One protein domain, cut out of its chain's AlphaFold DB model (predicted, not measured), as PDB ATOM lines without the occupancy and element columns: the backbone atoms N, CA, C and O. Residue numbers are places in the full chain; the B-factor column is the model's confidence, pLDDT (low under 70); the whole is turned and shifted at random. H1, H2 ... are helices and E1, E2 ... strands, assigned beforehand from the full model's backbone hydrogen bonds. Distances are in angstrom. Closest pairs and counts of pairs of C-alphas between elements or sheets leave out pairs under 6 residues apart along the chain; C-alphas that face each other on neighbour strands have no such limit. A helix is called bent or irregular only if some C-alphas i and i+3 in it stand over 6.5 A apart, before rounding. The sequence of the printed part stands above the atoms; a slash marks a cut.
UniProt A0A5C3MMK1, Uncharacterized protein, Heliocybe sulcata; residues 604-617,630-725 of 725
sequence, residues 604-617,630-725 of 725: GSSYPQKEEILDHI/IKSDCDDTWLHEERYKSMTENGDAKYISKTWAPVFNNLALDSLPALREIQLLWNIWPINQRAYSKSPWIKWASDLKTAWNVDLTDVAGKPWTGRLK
ATOM      1  N   GLY A 604      -4.473   0.357 -40.454       61.16
ATOM      2  CA  GLY A 604      -4.271  -0.683 -41.471       61.16
ATOM      3  C   GLY A 604      -3.187  -0.324 -42.478       61.16
ATOM      4  O   GLY A 604      -2.494  -1.214 -42.967       61.16
ATOM      5  N   SER A 605      -2.932   0.971 -42.683       56.31
ATOM      6  CA  SER A 605      -1.608   1.401 -43.114       56.31
ATOM      7  C   SER A 605      -0.649   1.108 -41.955       56.31
ATOM      8  O   SER A 605      -0.988   1.234 -40.778       56.31
ATOM      9  N   SER A 606       0.527   0.578 -42.258       52.34
ATOM     10  CA  SER A 606       1.407  -0.036 -41.255       52.34
ATOM     11  C   SER A 606       1.902   0.903 -40.137       52.34
ATOM     12  O   SER A 606       2.529   0.413 -39.199       52.34
ATOM     13  N   TYR A 607       1.604   2.205 -40.187       57.44
ATOM     14  CA  TYR A 607       1.970   3.214 -39.196       57.44
ATOM     15  C   TYR A 607       0.975   4.387 -39.276       57.44
ATOM     16  O   TYR A 607       0.572   4.720 -40.392       57.44
ATOM     17  N   PRO A 608       0.610   5.060 -38.160       59.53
ATOM     18  CA  PRO A 608       0.110   6.427 -38.288       59.53
ATOM     19  C   PRO A 608       1.159   7.206 -39.087       59.53
ATOM     20  O   PRO A 608       2.358   7.043 -38.827       59.53
ATOM     21  N   GLN A 609       0.732   7.995 -40.075       74.44
ATOM     22  CA  GLN A 609       1.626   8.905 -40.785       74.44
ATOM     23  C   GLN A 609       2.041   9.990 -39.788       74.44
ATOM     24  O   GLN A 609       1.412  11.026 -39.635       74.44
ATOM     25  N   LYS A 610       3.048   9.665 -38.979       83.25
ATOM     26  CA  LYS A 610       3.599  10.505 -37.915       83.25
ATOM     27  C   LYS A 610       4.060  11.853 -38.468       83.25
ATOM     28  O   LYS A 610       3.961  12.842 -37.754       83.25
ATOM     29  N   GLU A 611       4.528  11.864 -39.715       87.12
ATOM     30  CA  GLU A 611       4.835  13.061 -40.488       87.12
ATOM     31  C   GLU A 611       3.572  13.908 -40.668       87.12
ATOM     32  O   GLU A 611       3.565  15.036 -40.215       87.12
ATOM     33  N   GLU A 612       2.461  13.335 -41.138       85.94
ATOM     34  CA  GLU A 612       1.191  14.054 -41.338       85.94
ATOM     35  C   GLU A 612       0.649  14.697 -40.046       85.94
ATOM     36  O   GLU A 612       0.178  15.833 -40.061       85.94
ATOM     37  N   ILE A 613       0.748  14.005 -38.902       89.75
ATOM     38  CA  ILE A 613       0.359  14.584 -37.602       89.75
ATOM     39  C   ILE A 613       1.214  15.817 -37.293       89.75
ATOM     40  O   ILE A 613       0.677  16.843 -36.882       89.75
ATOM     41  N   LEU A 614       2.536  15.709 -37.450       92.06
ATOM     42  CA  LEU A 614       3.452  16.819 -37.193       92.06
ATOM     43  C   LEU A 614       3.229  17.955 -38.186       92.06
ATOM     44  O   LEU A 614       3.148  19.100 -37.763       92.06
ATOM     45  N   ASP A 615       3.037  17.632 -39.460       91.38
ATOM     46  CA  ASP A 615       2.797  18.596 -40.522       91.38
ATOM     47  C   ASP A 615       1.542  19.424 -40.228       91.38
ATOM     48  O   ASP A 615       1.587  20.643 -40.332       91.38
ATOM     49  N   HIS A 616       0.446  18.809 -39.766       90.31
ATOM     50  CA  HIS A 616      -0.748  19.550 -39.345       90.31
ATOM     51  C   HIS A 616      -0.525  20.421 -38.103       90.31
ATOM     52  O   HIS A 616      -1.066  21.522 -38.029       90.31
ATOM     53  N   ILE A 617       0.250  19.946 -37.122       93.00
ATOM     54  CA  ILE A 617       0.547  20.712 -35.900       93.00
ATOM     55  C   ILE A 617       1.493  21.883 -36.204       93.00
ATOM     56  O   ILE A 617       1.393  22.932 -35.573       93.00
ATOM     57  N   ILE A 630      -5.943  13.715 -31.040       92.62
ATOM     58  CA  ILE A 630      -5.456  12.690 -31.966       92.62
ATOM     59  C   ILE A 630      -6.207  11.391 -31.685       92.62
ATOM     60  O   ILE A 630      -6.071  10.758 -30.628       92.62
ATOM     61  N   LYS A 631      -7.028  11.017 -32.657       87.94
ATOM     62  CA  LYS A 631      -7.905   9.852 -32.665       87.94
ATOM     63  C   LYS A 631      -7.433   8.863 -33.719       87.94
ATOM     64  O   LYS A 631      -6.677   9.210 -34.615       87.94
ATOM     65  N   SER A 632      -7.906   7.628 -33.632       80.31
ATOM     66  CA  SER A 632      -7.873   6.719 -34.762       80.31
ATOM     67  C   SER A 632      -9.274   6.359 -35.237       80.31
ATOM     68  O   SER A 632     -10.166   6.185 -34.416       80.31
ATOM     69  N   ASP A 633      -9.423   6.197 -36.552       69.75
ATOM     70  CA  ASP A 633     -10.678   5.851 -37.231       69.75
ATOM     71  C   ASP A 633     -11.266   4.514 -36.755       69.75
ATOM     72  O   ASP A 633     -12.467   4.274 -36.879       69.75
ATOM     73  N   CYS A 634     -10.461   3.622 -36.157       63.72
ATOM     74  CA  CYS A 634     -11.021   2.448 -35.498       63.72
ATOM     75  C   CYS A 634     -11.426   2.800 -34.062       63.72
ATOM     76  O   CYS A 634     -10.728   2.548 -33.086       63.72
ATOM     77  N   ASP A 635     -12.658   3.286 -33.924       56.06
ATOM     78  CA  ASP A 635     -13.392   3.282 -32.653       56.06
ATOM     79  C   ASP A 635     -13.786   1.856 -32.225       56.06
ATOM     80  O   ASP A 635     -14.731   1.651 -31.462       56.06
ATOM     81  N   ASP A 636     -13.108   0.816 -32.733       58.09
ATOM     82  CA  ASP A 636     -13.248  -0.548 -32.226       58.09
ATOM     83  C   ASP A 636     -12.495  -0.663 -30.910       58.09
ATOM     84  O   ASP A 636     -11.456  -1.310 -30.780       58.09
ATOM     85  N   THR A 637     -13.065   0.003 -29.906       55.91
ATOM     86  CA  THR A 637     -12.638  -0.031 -28.512       55.91
ATOM     87  C   THR A 637     -12.460  -1.458 -28.017       55.91
ATOM     88  O   THR A 637     -11.659  -1.666 -27.119       55.91
ATOM     89  N   TRP A 638     -13.126  -2.460 -28.605       57.78
ATOM     90  CA  TRP A 638     -12.947  -3.859 -28.228       57.78
ATOM     91  C   TRP A 638     -11.621  -4.458 -28.721       57.78
ATOM     92  O   TRP A 638     -10.836  -4.936 -27.897       57.78
ATOM     93  N   LEU A 639     -11.315  -4.370 -30.024       58.03
ATOM     94  CA  LEU A 639     -10.017  -4.819 -30.557       58.03
ATOM     95  C   LEU A 639      -8.870  -4.013 -29.946       58.03
ATOM     96  O   LEU A 639      -7.798  -4.563 -29.691       58.03
ATOM     97  N   HIS A 640      -9.104  -2.726 -29.683       59.06
ATOM     98  CA  HIS A 640      -8.152  -1.867 -29.004       59.06
ATOM     99  C   HIS A 640      -7.974  -2.220 -27.541       59.06
ATOM    100  O   HIS A 640      -6.841  -2.401 -27.130       59.06
ATOM    101  N   GLU A 641      -9.033  -2.364 -26.749       60.34
ATOM    102  CA  GLU A 641      -8.900  -2.765 -25.353       60.34
ATOM    103  C   GLU A 641      -8.162  -4.098 -25.256       60.34
ATOM    104  O   GLU A 641      -7.257  -4.202 -24.445       60.34
ATOM    105  N   GLU A 642      -8.483  -5.105 -26.073       60.94
ATOM    106  CA  GLU A 642      -7.796  -6.401 -26.007       60.94
ATOM    107  C   GLU A 642      -6.345  -6.340 -26.502       60.94
ATOM    108  O   GLU A 642      -5.445  -6.804 -25.794       60.94
ATOM    109  N   ARG A 643      -6.065  -5.710 -27.657       61.28
ATOM    110  CA  ARG A 643      -4.673  -5.529 -28.114       61.28
ATOM    111  C   ARG A 643      -3.873  -4.682 -27.134       61.28
ATOM    112  O   ARG A 643      -2.730  -5.020 -26.846       61.28
ATOM    113  N   TYR A 644      -4.446  -3.608 -26.610       61.06
ATOM    114  CA  TYR A 644      -3.747  -2.630 -25.783       61.06
ATOM    115  C   TYR A 644      -3.613  -3.080 -24.320       61.06
ATOM    116  O   TYR A 644      -2.598  -2.779 -23.684       61.06
ATOM    117  N   LYS A 645      -4.554  -3.883 -23.798       58.31
ATOM    118  CA  LYS A 645      -4.367  -4.646 -22.547       58.31
ATOM    119  C   LYS A 645      -3.083  -5.468 -22.656       58.31
ATOM    120  O   LYS A 645      -2.151  -5.221 -21.886       58.31
ATOM    121  N   SER A 646      -2.942  -6.224 -23.753       57.66
ATOM    122  CA  SER A 646      -1.728  -7.010 -24.008       57.66
ATOM    123  C   SER A 646      -0.445  -6.183 -24.139       57.66
ATOM    124  O   SER A 646       0.652  -6.684 -23.872       57.66
ATOM    125  N   MET A 647      -0.569  -4.895 -24.480       59.22
ATOM    126  CA  MET A 647       0.554  -3.971 -24.630       59.22
ATOM    127  C   MET A 647       1.030  -3.360 -23.296       59.22
ATOM    128  O   MET A 647       2.238  -3.284 -23.032       59.22
ATOM    129  N   THR A 648       0.118  -2.918 -22.426       58.38
ATOM    130  CA  THR A 648       0.477  -2.077 -21.262       58.38
ATOM    131  C   THR A 648       1.129  -2.833 -20.103       58.38
ATOM    132  O   THR A 648       1.940  -2.252 -19.374       58.38
ATOM    133  N   GLU A 649       0.848  -4.127 -19.921       57.81
ATOM    134  CA  GLU A 649       1.333  -4.839 -18.734       57.81
ATOM    135  C   GLU A 649       2.742  -5.441 -18.885       57.81
ATOM    136  O   GLU A 649       3.473  -5.489 -17.887       57.81
ATOM    137  N   ASN A 650       3.176  -5.852 -20.089       53.62
ATOM    138  CA  ASN A 650       4.325  -6.768 -20.221       53.62
ATOM    139  C   ASN A 650       5.458  -6.429 -21.197       53.62
ATOM    140  O   ASN A 650       6.501  -7.080 -21.106       53.62
ATOM    141  N   GLY A 651       5.351  -5.443 -22.088       53.00
ATOM    142  CA  GLY A 651       6.449  -5.259 -23.051       53.00
ATOM    143  C   GLY A 651       6.372  -4.105 -24.035       53.00
ATOM    144  O   GLY A 651       7.385  -3.814 -24.666       53.00
ATOM    145  N   ASP A 652       5.253  -3.395 -24.140       65.19
ATOM    146  CA  ASP A 652       5.040  -2.506 -25.283       65.19
ATOM    147  C   ASP A 652       5.174  -1.018 -24.980       65.19
ATOM    148  O   ASP A 652       4.896  -0.194 -25.844       65.19
ATOM    149  N   ALA A 653       5.797  -0.652 -23.853       77.25
ATOM    150  CA  ALA A 653       6.487   0.638 -23.775       77.25
ATOM    151  C   ALA A 653       7.411   0.828 -24.994       77.25
ATOM    152  O   ALA A 653       7.525   1.936 -25.504       77.25
ATOM    153  N   LYS A 654       8.000  -0.263 -25.518       82.69
ATOM    154  CA  LYS A 654       8.776  -0.266 -26.764       82.69
ATOM    155  C   LYS A 654       7.917  -0.004 -28.003       82.69
ATOM    156  O   LYS A 654       8.363   0.756 -28.851       82.69
ATOM    157  N   TYR A 655       6.732  -0.607 -28.127       82.88
ATOM    158  CA  TYR A 655       5.828  -0.339 -29.253       82.88
ATOM    159  C   TYR A 655       5.297   1.092 -29.202       82.88
ATOM    160  O   TYR A 655       5.449   1.818 -30.173       82.88
ATOM    161  N   ILE A 656       4.769   1.524 -28.054       85.81
ATOM    162  CA  ILE A 656       4.296   2.895 -27.849       85.81
ATOM    163  C   ILE A 656       5.427   3.877 -28.155       85.81
ATOM    164  O   ILE A 656       5.226   4.798 -28.935       85.81
ATOM    165  N   SER A 657       6.636   3.644 -27.631       88.94
ATOM    166  CA  SER A 657       7.801   4.474 -27.960       88.94
ATOM    167  C   SER A 657       8.138   4.415 -29.451       88.94
ATOM    168  O   SER A 657       8.362   5.451 -30.054       88.94
ATOM    169  N   LYS A 658       8.143   3.241 -30.091       87.50
ATOM    170  CA  LYS A 658       8.426   3.118 -31.531       87.50
ATOM    171  C   LYS A 658       7.425   3.918 -32.374       87.50
ATOM    172  O   LYS A 658       7.834   4.540 -33.348       87.50
ATOM    173  N   THR A 659       6.149   3.886 -32.004       84.44
ATOM    174  CA  THR A 659       5.061   4.531 -32.745       84.44
ATOM    175  C   THR A 659       5.010   6.034 -32.487       84.44
ATOM    176  O   THR A 659       4.923   6.808 -33.433       84.44
ATOM    177  N   TRP A 660       5.100   6.454 -31.224       90.50
ATOM    178  CA  TRP A 660       4.810   7.829 -30.807       90.50
ATOM    179  C   TRP A 660       6.040   8.664 -30.468       90.50
ATOM    180  O   TRP A 660       5.952   9.887 -30.523       90.50
ATOM    181  N   ALA A 661       7.199   8.060 -30.172       93.50
ATOM    182  CA  ALA A 661       8.413   8.846 -29.941       93.50
ATOM    183  C   ALA A 661       8.761   9.750 -31.128       93.50
ATOM    184  O   ALA A 661       9.149  10.879 -30.871       93.50
ATOM    185  N   PRO A 662       8.594   9.349 -32.403       93.25
ATOM    186  CA  PRO A 662       8.820  10.277 -33.504       93.25
ATOM    187  C   PRO A 662       7.920  11.520 -33.487       93.25
ATOM    188  O   PRO A 662       8.383  12.577 -33.887       93.25
ATOM    189  N   VAL A 663       6.672  11.410 -33.020       93.19
ATOM    190  CA  VAL A 663       5.771  12.565 -32.886       93.19
ATOM    191  C   VAL A 663       6.244  13.427 -31.715       93.19
ATOM    192  O   VAL A 663       6.602  14.581 -31.899       93.19
ATOM    193  N   PHE A 664       6.357  12.855 -30.513       95.62
ATOM    194  CA  PHE A 664       6.686  13.633 -29.311       95.62
ATOM    195  C   PHE A 664       8.120  14.168 -29.267       95.62
ATOM    196  O   PHE A 664       8.353  15.207 -28.663       95.62
ATOM    197  N   ASN A 665       9.085  13.492 -29.891       95.44
ATOM    198  CA  ASN A 665      10.473  13.961 -29.919       95.44
ATOM    199  C   ASN A 665      10.687  15.114 -30.909       95.44
ATOM    200  O   ASN A 665      11.662  15.840 -30.756       95.44
ATOM    201  N   ASN A 666       9.825  15.248 -31.920       96.25
ATOM    202  CA  ASN A 666       9.911  16.307 -32.930       96.25
ATOM    203  C   ASN A 666       8.828  17.376 -32.739       96.25
ATOM    204  O   ASN A 666       8.672  18.251 -33.583       96.25
ATOM    205  N   LEU A 667       8.060  17.307 -31.652       96.44
ATOM    206  CA  LEU A 667       6.993  18.253 -31.391       96.44
ATOM    207  C   LEU A 667       7.587  19.607 -30.976       96.44
ATOM    208  O   LEU A 667       8.202  19.714 -29.920       96.44
ATOM    209  N   ALA A 668       7.382  20.629 -31.800       96.62
ATOM    210  CA  ALA A 668       7.568  22.034 -31.452       96.62
ATOM    211  C   ALA A 668       6.194  22.705 -31.311       96.62
ATOM    212  O   ALA A 668       5.368  22.592 -32.213       96.62
ATOM    213  N   LEU A 669       5.938  23.354 -30.171       97.50
ATOM    214  CA  LEU A 669       4.652  24.004 -29.865       97.50
ATOM    215  C   LEU A 669       4.799  25.513 -29.627       97.50
ATOM    216  O   LEU A 669       3.867  26.157 -29.153       97.50
ATOM    217  N   ASP A 670       5.962  26.088 -29.946       97.62
ATOM    218  CA  ASP A 670       6.251  27.510 -29.719       97.62
ATOM    219  C   ASP A 670       5.345  28.428 -30.559       97.62
ATOM    220  O   ASP A 670       5.014  29.531 -30.132       97.62
ATOM    221  N   SER A 671       4.876  27.936 -31.710       96.75
ATOM    222  CA  SER A 671       3.903  28.602 -32.582       96.75
ATOM    223  C   SER A 671       2.452  28.520 -32.080       96.75
ATOM    224  O   SER A 671       1.561  29.111 -32.687       96.75
ATOM    225  N   LEU A 672       2.195  27.798 -30.979       97.88
ATOM    226  CA  LEU A 672       0.861  27.533 -30.429       97.88
ATOM    227  C   LEU A 672       0.750  27.982 -28.956       97.88
ATOM    228  O   LEU A 672       0.445  27.173 -28.073       97.88
ATOM    229  N   PRO A 673       0.973  29.273 -28.638       97.88
ATOM    230  CA  PRO A 673       1.045  29.766 -27.255       97.88
ATOM    231  C   PRO A 673      -0.258  29.600 -26.450       97.88
ATOM    232  O   PRO A 673      -0.245  29.616 -25.209       97.88
ATOM    233  N   ALA A 674      -1.402  29.444 -27.122       98.00
ATOM    234  CA  ALA A 674      -2.698  29.208 -26.489       98.00
ATOM    235  C   ALA A 674      -2.988  27.736 -26.183       98.00
ATOM    236  O   ALA A 674      -3.924  27.466 -25.427       98.00
ATOM    237  N   LEU A 675      -2.181  26.798 -26.692       98.44
ATOM    238  CA  LEU A 675      -2.433  25.373 -26.529       98.44
ATOM    239  C   LEU A 675      -2.357  24.988 -25.050       98.44
ATOM    240  O   LEU A 675      -1.456  25.403 -24.315       98.44
ATOM    241  N   ARG A 676      -3.349  24.225 -24.588       98.19
ATOM    242  CA  ARG A 676      -3.457  23.748 -23.201       98.19
ATOM    243  C   ARG A 676      -3.584  22.240 -23.115       98.19
ATOM    244  O   ARG A 676      -3.141  21.678 -22.121       98.19
ATOM    245  N   GLU A 677      -4.154  21.591 -24.125       98.00
ATOM    246  CA  GLU A 677      -4.444  20.159 -24.084       98.00
ATOM    247  C   GLU A 677      -4.059  19.452 -25.389       98.00
ATOM    248  O   GLU A 677      -4.432  19.885 -26.479       98.00
ATOM    249  N   ILE A 678      -3.364  18.319 -25.264       97.56
ATOM    250  CA  ILE A 678      -3.248  17.306 -26.316       97.56
ATOM    251  C   ILE A 678      -3.940  16.043 -25.810       97.56
ATOM    252  O   ILE A 678      -3.467  15.383 -24.883       97.56
ATOM    253  N   GLN A 679      -5.056  15.692 -26.432       96.31
ATOM    254  CA  GLN A 679      -5.835  14.511 -26.103       96.31
ATOM    255  C   GLN A 679      -5.486  13.367 -27.045       96.31
ATOM    256  O   GLN A 679      -5.642  13.472 -28.259       96.31
ATOM    257  N   LEU A 680      -5.051  12.241 -26.485       92.31
ATOM    258  CA  LEU A 680      -4.777  11.028 -27.245       92.31
ATOM    259  C   LEU A 680      -5.786   9.947 -26.880       92.31
ATOM    260  O   LEU A 680      -5.767   9.431 -25.760       92.31
ATOM    261  N   LEU A 681      -6.598   9.503 -27.837       84.69
ATOM    262  CA  LEU A 681      -7.578   8.443 -27.566       84.69
ATOM    263  C   LEU A 681      -6.915   7.082 -27.287       84.69
ATOM    264  O   LEU A 681      -7.521   6.200 -26.686       84.69
ATOM    265  N   TRP A 682      -5.643   6.921 -27.665       80.56
ATOM    266  CA  TRP A 682      -4.828   5.742 -27.347       80.56
ATOM    267  C   TRP A 682      -4.001   5.880 -26.071       80.56
ATOM    268  O   TRP A 682      -3.269   4.955 -25.713       80.56
ATOM    269  N   ASN A 683      -4.050   7.025 -25.396       85.06
ATOM    270  CA  ASN A 683      -3.361   7.179 -24.129       85.06
ATOM    271  C   ASN A 683      -4.206   6.550 -23.023       85.06
ATOM    272  O   ASN A 683      -5.294   7.019 -22.698       85.06
ATOM    273  N   ILE A 684      -3.685   5.475 -22.438       83.00
ATOM    274  CA  ILE A 684      -4.255   4.855 -21.250       83.00
ATOM    275  C   ILE A 684      -3.266   5.077 -20.126       83.00
ATOM    276  O   ILE A 684      -2.152   4.537 -20.135       83.00
ATOM    277  N   TRP A 685      -3.686   5.851 -19.130       88.25
ATOM    278  CA  TRP A 685      -2.849   6.067 -17.969       88.25
ATOM    279  C   TRP A 685      -2.559   4.746 -17.268       88.25
ATOM    280  O   TRP A 685      -3.478   3.965 -16.993       88.25
ATOM    281  N   PRO A 686      -1.291   4.486 -16.918       83.88
ATOM    282  CA  PRO A 686      -0.973   3.296 -16.163       83.88
ATOM    283  C   PRO A 686      -1.741   3.316 -14.836       83.88
ATOM    284  O   PRO A 686      -1.831   4.331 -14.141       83.88
ATOM    285  N   ILE A 687      -2.308   2.171 -14.466       78.06
ATOM    286  CA  ILE A 687      -3.166   2.057 -13.280       78.06
ATOM    287  C   ILE A 687      -2.397   1.673 -12.011       78.06
ATOM    288  O   ILE A 687      -2.889   1.914 -10.909       78.06
ATOM    289  N   ASN A 688      -1.178   1.140 -12.151       74.62
ATOM    290  CA  ASN A 688      -0.339   0.684 -11.042       74.62
ATOM    291  C   ASN A 688       1.039   1.361 -11.030       74.62
ATOM    292  O   ASN A 688       1.620   1.640 -12.076       74.62
ATOM    293  N   GLN A 689       1.585   1.562  -9.827       74.38
ATOM    294  CA  GLN A 689       2.825   2.309  -9.585       74.38
ATOM    295  C   GLN A 689       4.023   1.814 -10.408       74.38
ATOM    296  O   GLN A 689       4.869   2.600 -10.828       74.38
ATOM    297  N   ARG A 690       4.100   0.507 -10.678       72.56
ATOM    298  CA  ARG A 690       5.198  -0.071 -11.460       72.56
ATOM    299  C   ARG A 690       5.145   0.371 -12.919       72.56
ATOM    300  O   ARG A 690       6.182   0.728 -13.479       72.56
ATOM    301  N   ALA A 691       3.959   0.349 -13.523       80.31
ATOM    302  CA  ALA A 691       3.761   0.814 -14.888       80.31
ATOM    303  C   ALA A 691       4.080   2.312 -15.031       80.31
ATOM    304  O   ALA A 691       4.414   2.741 -16.131       80.31
ATOM    305  N   TYR A 692       4.104   3.083 -13.932       85.06
ATOM    306  CA  TYR A 692       4.405   4.516 -13.995       85.06
ATOM    307  C   TYR A 692       5.825   4.762 -14.509       85.06
ATOM    308  O   TYR A 692       6.028   5.500 -15.463       85.06
ATOM    309  N   SER A 693       6.800   4.055 -13.931       81.38
ATOM    310  CA  SER A 693       8.224   4.190 -14.283       81.38
ATOM    311  C   SER A 693       8.579   3.758 -15.710       81.38
ATOM    312  O   SER A 693       9.645   4.103 -16.208       81.38
ATOM    313  N   LYS A 694       7.713   2.970 -16.355       86.31
ATOM    314  CA  LYS A 694       7.951   2.407 -17.691       86.31
ATOM    315  C   LYS A 694       7.099   3.051 -18.775       86.31
ATOM    316  O   LYS A 694       7.341   2.786 -19.947       86.31
ATOM    317  N   SER A 695       6.078   3.810 -18.390       89.56
ATOM    318  CA  SER A 695       5.131   4.376 -19.338       89.56
ATOM    319  C   SER A 695       5.758   5.585 -20.033       89.56
ATOM    320  O   SER A 695       6.004   6.592 -19.361       89.56
ATOM    321  N   PRO A 696       5.992   5.536 -21.358       93.00
ATOM    322  CA  PRO A 696       6.459   6.708 -22.092       93.00
ATOM    323  C   PRO A 696       5.434   7.850 -22.034       93.00
ATOM    324  O   PRO A 696       5.835   9.007 -22.021       93.00
ATOM    325  N   TRP A 697       4.139   7.543 -21.865       93.75
ATOM    326  CA  TRP A 697       3.080   8.544 -21.707       93.75
ATOM    327  C   TRP A 697       3.310   9.480 -20.525       93.75
ATOM    328  O   TRP A 697       3.084  10.675 -20.648       93.75
ATOM    329  N   ILE A 698       3.782   8.966 -19.383       94.50
ATOM    330  CA  ILE A 698       4.053   9.816 -18.211       94.50
ATOM    331  C   ILE A 698       5.238  10.731 -18.476       94.50
ATOM    332  O   ILE A 698       5.212  11.889 -18.064       94.50
ATOM    333  N   LYS A 699       6.269  10.213 -19.155       94.94
ATOM    334  CA  LYS A 699       7.421  11.018 -19.545       94.94
ATOM    335  C   LYS A 699       6.970  12.153 -20.466       94.94
ATOM    336  O   LYS A 699       7.179  13.303 -20.118       94.94
ATOM    337  N   TRP A 700       6.261  11.844 -21.552       96.62
ATOM    338  CA  TRP A 700       5.771  12.862 -22.486       96.62
ATOM    339  C   TRP A 700       4.787  13.840 -21.845       96.62
ATOM    340  O   TRP A 700       4.897  15.033 -22.088       96.62
ATOM    341  N   ALA A 701       3.887  13.383 -20.970       96.62
ATOM    342  CA  ALA A 701       3.011  14.277 -20.211       96.62
ATOM    343  C   ALA A 701       3.812  15.270 -19.353       96.62
ATOM    344  O   ALA A 701       3.487  16.452 -19.307       96.62
ATOM    345  N   SER A 702       4.874  14.800 -18.690       95.88
ATOM    346  CA  SER A 702       5.767  15.652 -17.900       95.88
ATOM    347  C   SER A 702       6.581  16.606 -18.774       95.88
ATOM    348  O   SER A 702       6.726  17.776 -18.414       95.88
ATOM    349  N   ASP A 703       7.112  16.118 -19.897       96.88
ATOM    350  CA  ASP A 703       7.922  16.897 -20.836       96.88
ATOM    351  C   ASP A 703       7.071  18.030 -21.441       96.88
ATOM    352  O   ASP A 703       7.464  19.192 -21.361       96.88
ATOM    353  N   LEU A 704       5.854  17.726 -21.916       97.44
ATOM    354  CA  LEU A 704       4.890  18.706 -22.437       97.44
ATOM    355  C   LEU A 704       4.502  19.759 -21.399       97.44
ATOM    356  O   LEU A 704       4.500  20.959 -21.689       97.44
ATOM    357  N   LYS A 705       4.212  19.317 -20.168       97.31
ATOM    358  CA  LYS A 705       3.831  20.226 -19.087       97.31
ATOM    359  C   LYS A 705       4.967  21.173 -18.713       97.31
ATOM    360  O   LYS A 705       4.714  22.325 -18.383       97.31
ATOM    361  N   THR A 706       6.208  20.694 -18.760       97.44
ATOM    362  CA  THR A 706       7.386  21.481 -18.375       97.44
ATOM    363  C   THR A 706       7.820  22.435 -19.484       97.44
ATOM    364  O   THR A 706       8.130  23.585 -19.190       97.44
ATOM    365  N   ALA A 707       7.846  21.973 -20.736       97.75
ATOM    366  CA  ALA A 707       8.334  22.759 -21.865       97.75
ATOM    367  C   ALA A 707       7.317  23.808 -22.345       97.75
ATOM    368  O   ALA A 707       7.711  24.938 -22.613       97.75
ATOM    369  N   TRP A 708       6.020  23.470 -22.390       98.12
ATOM    370  CA  TRP A 708       4.988  24.335 -22.989       98.12
ATOM    371  C   TRP A 708       3.744  24.552 -22.114       98.12
ATOM    372  O   TRP A 708       2.798  25.204 -22.542       98.12
ATOM    373  N   ASN A 709       3.707  24.020 -20.885       97.81
ATOM    374  CA  ASN A 709       2.515  24.037 -20.019       97.81
ATOM    375  C   ASN A 709       1.266  23.379 -20.656       97.81
ATOM    376  O   ASN A 709       0.132  23.752 -20.354       97.81
ATOM    377  N   VAL A 710       1.476  22.363 -21.498       98.12
ATOM    378  CA  VAL A 710       0.413  21.606 -22.178       98.12
ATOM    379  C   VAL A 710       0.157  20.285 -21.454       98.12
ATOM    380  O   VAL A 710       1.087  19.539 -21.149       98.12
ATOM    381  N   ASP A 711      -1.110  19.985 -21.179       97.88
ATOM    382  CA  ASP A 711      -1.536  18.727 -20.578       97.88
ATOM    383  C   ASP A 711      -1.741  17.653 -21.654       97.88
ATOM    384  O   ASP A 711      -2.523  17.820 -22.588       97.88
ATOM    385  N   LEU A 712      -1.065  16.515 -21.497       97.19
ATOM    386  CA  LEU A 712      -1.411  15.292 -22.220       97.19
ATOM    387  C   LEU A 712      -2.574  14.619 -21.492       97.19
ATOM    388  O   LEU A 712      -2.458  14.378 -20.286       97.19
ATOM    389  N   THR A 713      -3.658  14.293 -22.194       96.19
ATOM    390  CA  THR A 713      -4.870  13.683 -21.618       96.19
ATOM    391  C   THR A 713      -5.217  12.338 -22.272       96.19
ATOM    392  O   THR A 713      -4.685  11.975 -23.326       96.19
ATOM    393  N   ASP A 714      -6.029  11.529 -21.585       90.75
ATOM    394  CA  ASP A 714      -6.560  10.256 -22.097       90.75
ATOM    395  C   ASP A 714      -7.852  10.448 -22.918       90.75
ATOM    396  O   ASP A 714      -8.331  11.564 -23.115       90.75
ATOM    397  N   VAL A 715      -8.467   9.353 -23.378       83.56
ATOM    398  CA  VAL A 715      -9.766   9.378 -24.087       83.56
ATOM    399  C   VAL A 715     -10.876  10.118 -23.326       83.56
ATOM    400  O   VAL A 715     -11.777  10.663 -23.948       83.56
ATOM    401  N   ALA A 716     -10.803  10.200 -21.995       84.25
ATOM    402  CA  ALA A 716     -11.784  10.900 -21.169       84.25
ATOM    403  C   ALA A 716     -11.394  12.361 -20.875       84.25
ATOM    404  O   ALA A 716     -11.980  12.973 -19.981       84.25
ATOM    405  N   GLY A 717     -10.372  12.898 -21.552       90.81
ATOM    406  CA  GLY A 717      -9.846  14.240 -21.308       90.81
ATOM    407  C   GLY A 717      -9.175  14.376 -19.940       90.81
ATOM    408  O   GLY A 717      -9.014  15.481 -19.427       90.81
ATOM    409  N   LYS A 718      -8.800  13.264 -19.290       90.94
ATOM    410  CA  LYS A 718      -8.196  13.311 -17.955       90.94
ATOM    411  C   LYS A 718      -6.682  13.415 -18.087       90.94
ATOM    412  O   LYS A 718      -6.080  12.542 -18.718       90.94
ATOM    413  N   PRO A 719      -6.038  14.423 -17.476       95.56
ATOM    414  CA  PRO A 719      -4.588  14.508 -17.466       95.56
ATOM    415  C   PRO A 719      -3.991  13.446 -16.545       95.56
ATOM    416  O   PRO A 719      -4.658  12.894 -15.656       95.56
ATOM    417  N   TRP A 720      -2.697  13.193 -16.716       93.19
ATOM    418  CA  TRP A 720      -1.958  12.383 -15.761       93.19
ATOM    419  C   TRP A 720      -1.966  13.056 -14.390       93.19
ATOM    420  O   TRP A 720      -1.323  14.078 -14.160       93.19
ATOM    421  N   THR A 721      -2.656  12.438 -13.441       87.38
ATOM    422  CA  THR A 721      -2.570  12.812 -12.033       87.38
ATOM    423  C   THR A 721      -1.632  11.833 -11.352       87.38
ATOM    424  O   THR A 721      -1.931  10.642 -11.222       87.38
ATOM    425  N   GLY A 722      -0.468  12.326 -10.923       79.12
ATOM    426  CA  GLY A 722       0.440  11.533 -10.106       79.12
ATOM    427  C   GLY A 722      -0.321  11.004  -8.893       79.12
ATOM    428  O   GLY A 722      -0.768  11.782  -8.052       79.12
ATOM    429  N   ARG A 723      -0.523   9.685  -8.804       69.56
ATOM    430  CA  ARG A 723      -1.186   9.110  -7.629       69.56
ATOM    431  C   ARG A 723      -0.271   9.328  -6.423       69.56
ATOM    432  O   ARG A 723       0.910   9.000  -6.512       69.56
ATOM    433  N   LEU A 724      -0.837   9.929  -5.368       52.41
ATOM    434  CA  LEU A 724      -0.195  10.356  -4.113       52.41
ATOM    435  C   LEU A 724       1.081   9.563  -3.777       52.41
ATOM    436  O   LEU A 724       1.033   8.335  -3.662       52.41
ATOM    437  N   LYS A 725       2.193  10.300  -3.641       44.94
ATOM    438  CA  LYS A 725       3.489   9.793  -3.167       44.94
ATOM    439  C   LYS A 725       3.405   9.267  -1.736       44.94
ATOM    440  O   LYS A 725       2.676   9.883  -0.925       44.94
TER     441      LYS A 725
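AT A GLANCE: This is residues 604 to 617 and 630 to 725 of the 725 residues of an uncharacterized protein of Heliocybe sulcata (UniProt A0A5C3MMK1). Two short parallel strands, E2 and E3, make a small sheet with H5 over one face; H3 lies beside the beginning of H5, and H1 beside the far end of H3. H2 runs crosswise near the beginning of H3, the small H4 sits near the beginning of H5, and the two ends of the printed part lie at opposite ends of the longest span. The printed part has 110 residues, with five named helices and three named strands in the order H1 E1 H2 H3 E2 H4 H5 E3, and its class is mostly helix. It is compact, with a radius of gyration of the C-alphas of 13.9 A and spans of 41 by 37 by 23 A.

HOW THE PARTS SIT: E2, residues 677 to 680, and E3, residues 711 to 713, are parallel neighbours at 28 degrees; N 678 and O 711 are 2.8 A apart and N 713 and O 678 are 2.9 A apart, both within hydrogen-bond range. H5, residues 696 to 708, comes closest to E3 at the C-alphas of Ala 701 and Leu 712, 5.0 A. With H4, residues 689 to 692, these form a strand-helix-strand unit, two parallel neighbour strands with helices between them in the chain, E2, H4 H5, E3, with a right-handed crossover. H3, residues 653 to 665, touches H5 with a shallow tilt of 17 degrees, the same way; their closest C-alphas, of Ala 653 and Pro 696, are 6.3 A apart, and H5 uses residues 696 to 700 alone. H1, residues 610 to 617, touches residues 660 to 663 of H3 at a steep tilt of 38 degrees, the same way, closest at the C-alphas of Lys 610 and Val 663, 5.9 A. H2, residues 637 to 648, is close to H3 but not clearly touching, about perpendicular at 80 degrees, with the C-alphas of Met 647 and Ala 653 closest at 7.6 A. E1, residues 630 to 632, pairs with no named strand; its closest C-alpha to E2 is that of Ile 630, 5.1 A from that of Leu 680. In H1, H2 and H5 every O i to N i+4 pair is within hydrogen-bond range, in H3 7 of 9 are, and H4 is too short for such a pair.

IN THESE COORDINATES: E2 begins at C-alpha 677 (-4.444, 20.159, -24.084) and is 9.7 A long; E3 ends at C-alpha 713 (-4.870, 13.683, -21.618). H5 measures 17.7 A, H3 15.2 A, H2 15.1 A and H1 10.8 A, the last beginning at C-alpha 610 (3.599, 10.505, -37.915). H3 is only just irregular: C-alphas 659 and 662 are 6.9 A apart.

THE WHOLE: The two farthest C-alphas, of Ser 605 and Lys 725, are 41.1 A apart. Residues 618 to 629 are not printed, and C-alphas 617 and 630 are 10.8 A apart across this cut. The link from H3 to E2 is long, with 11 residues, and residues 714 to 725 hold no named element. The mean pLDDT of the printed part is 82.3; residues 604 to 608, 633 to 652 and 723 to 725 are under 70.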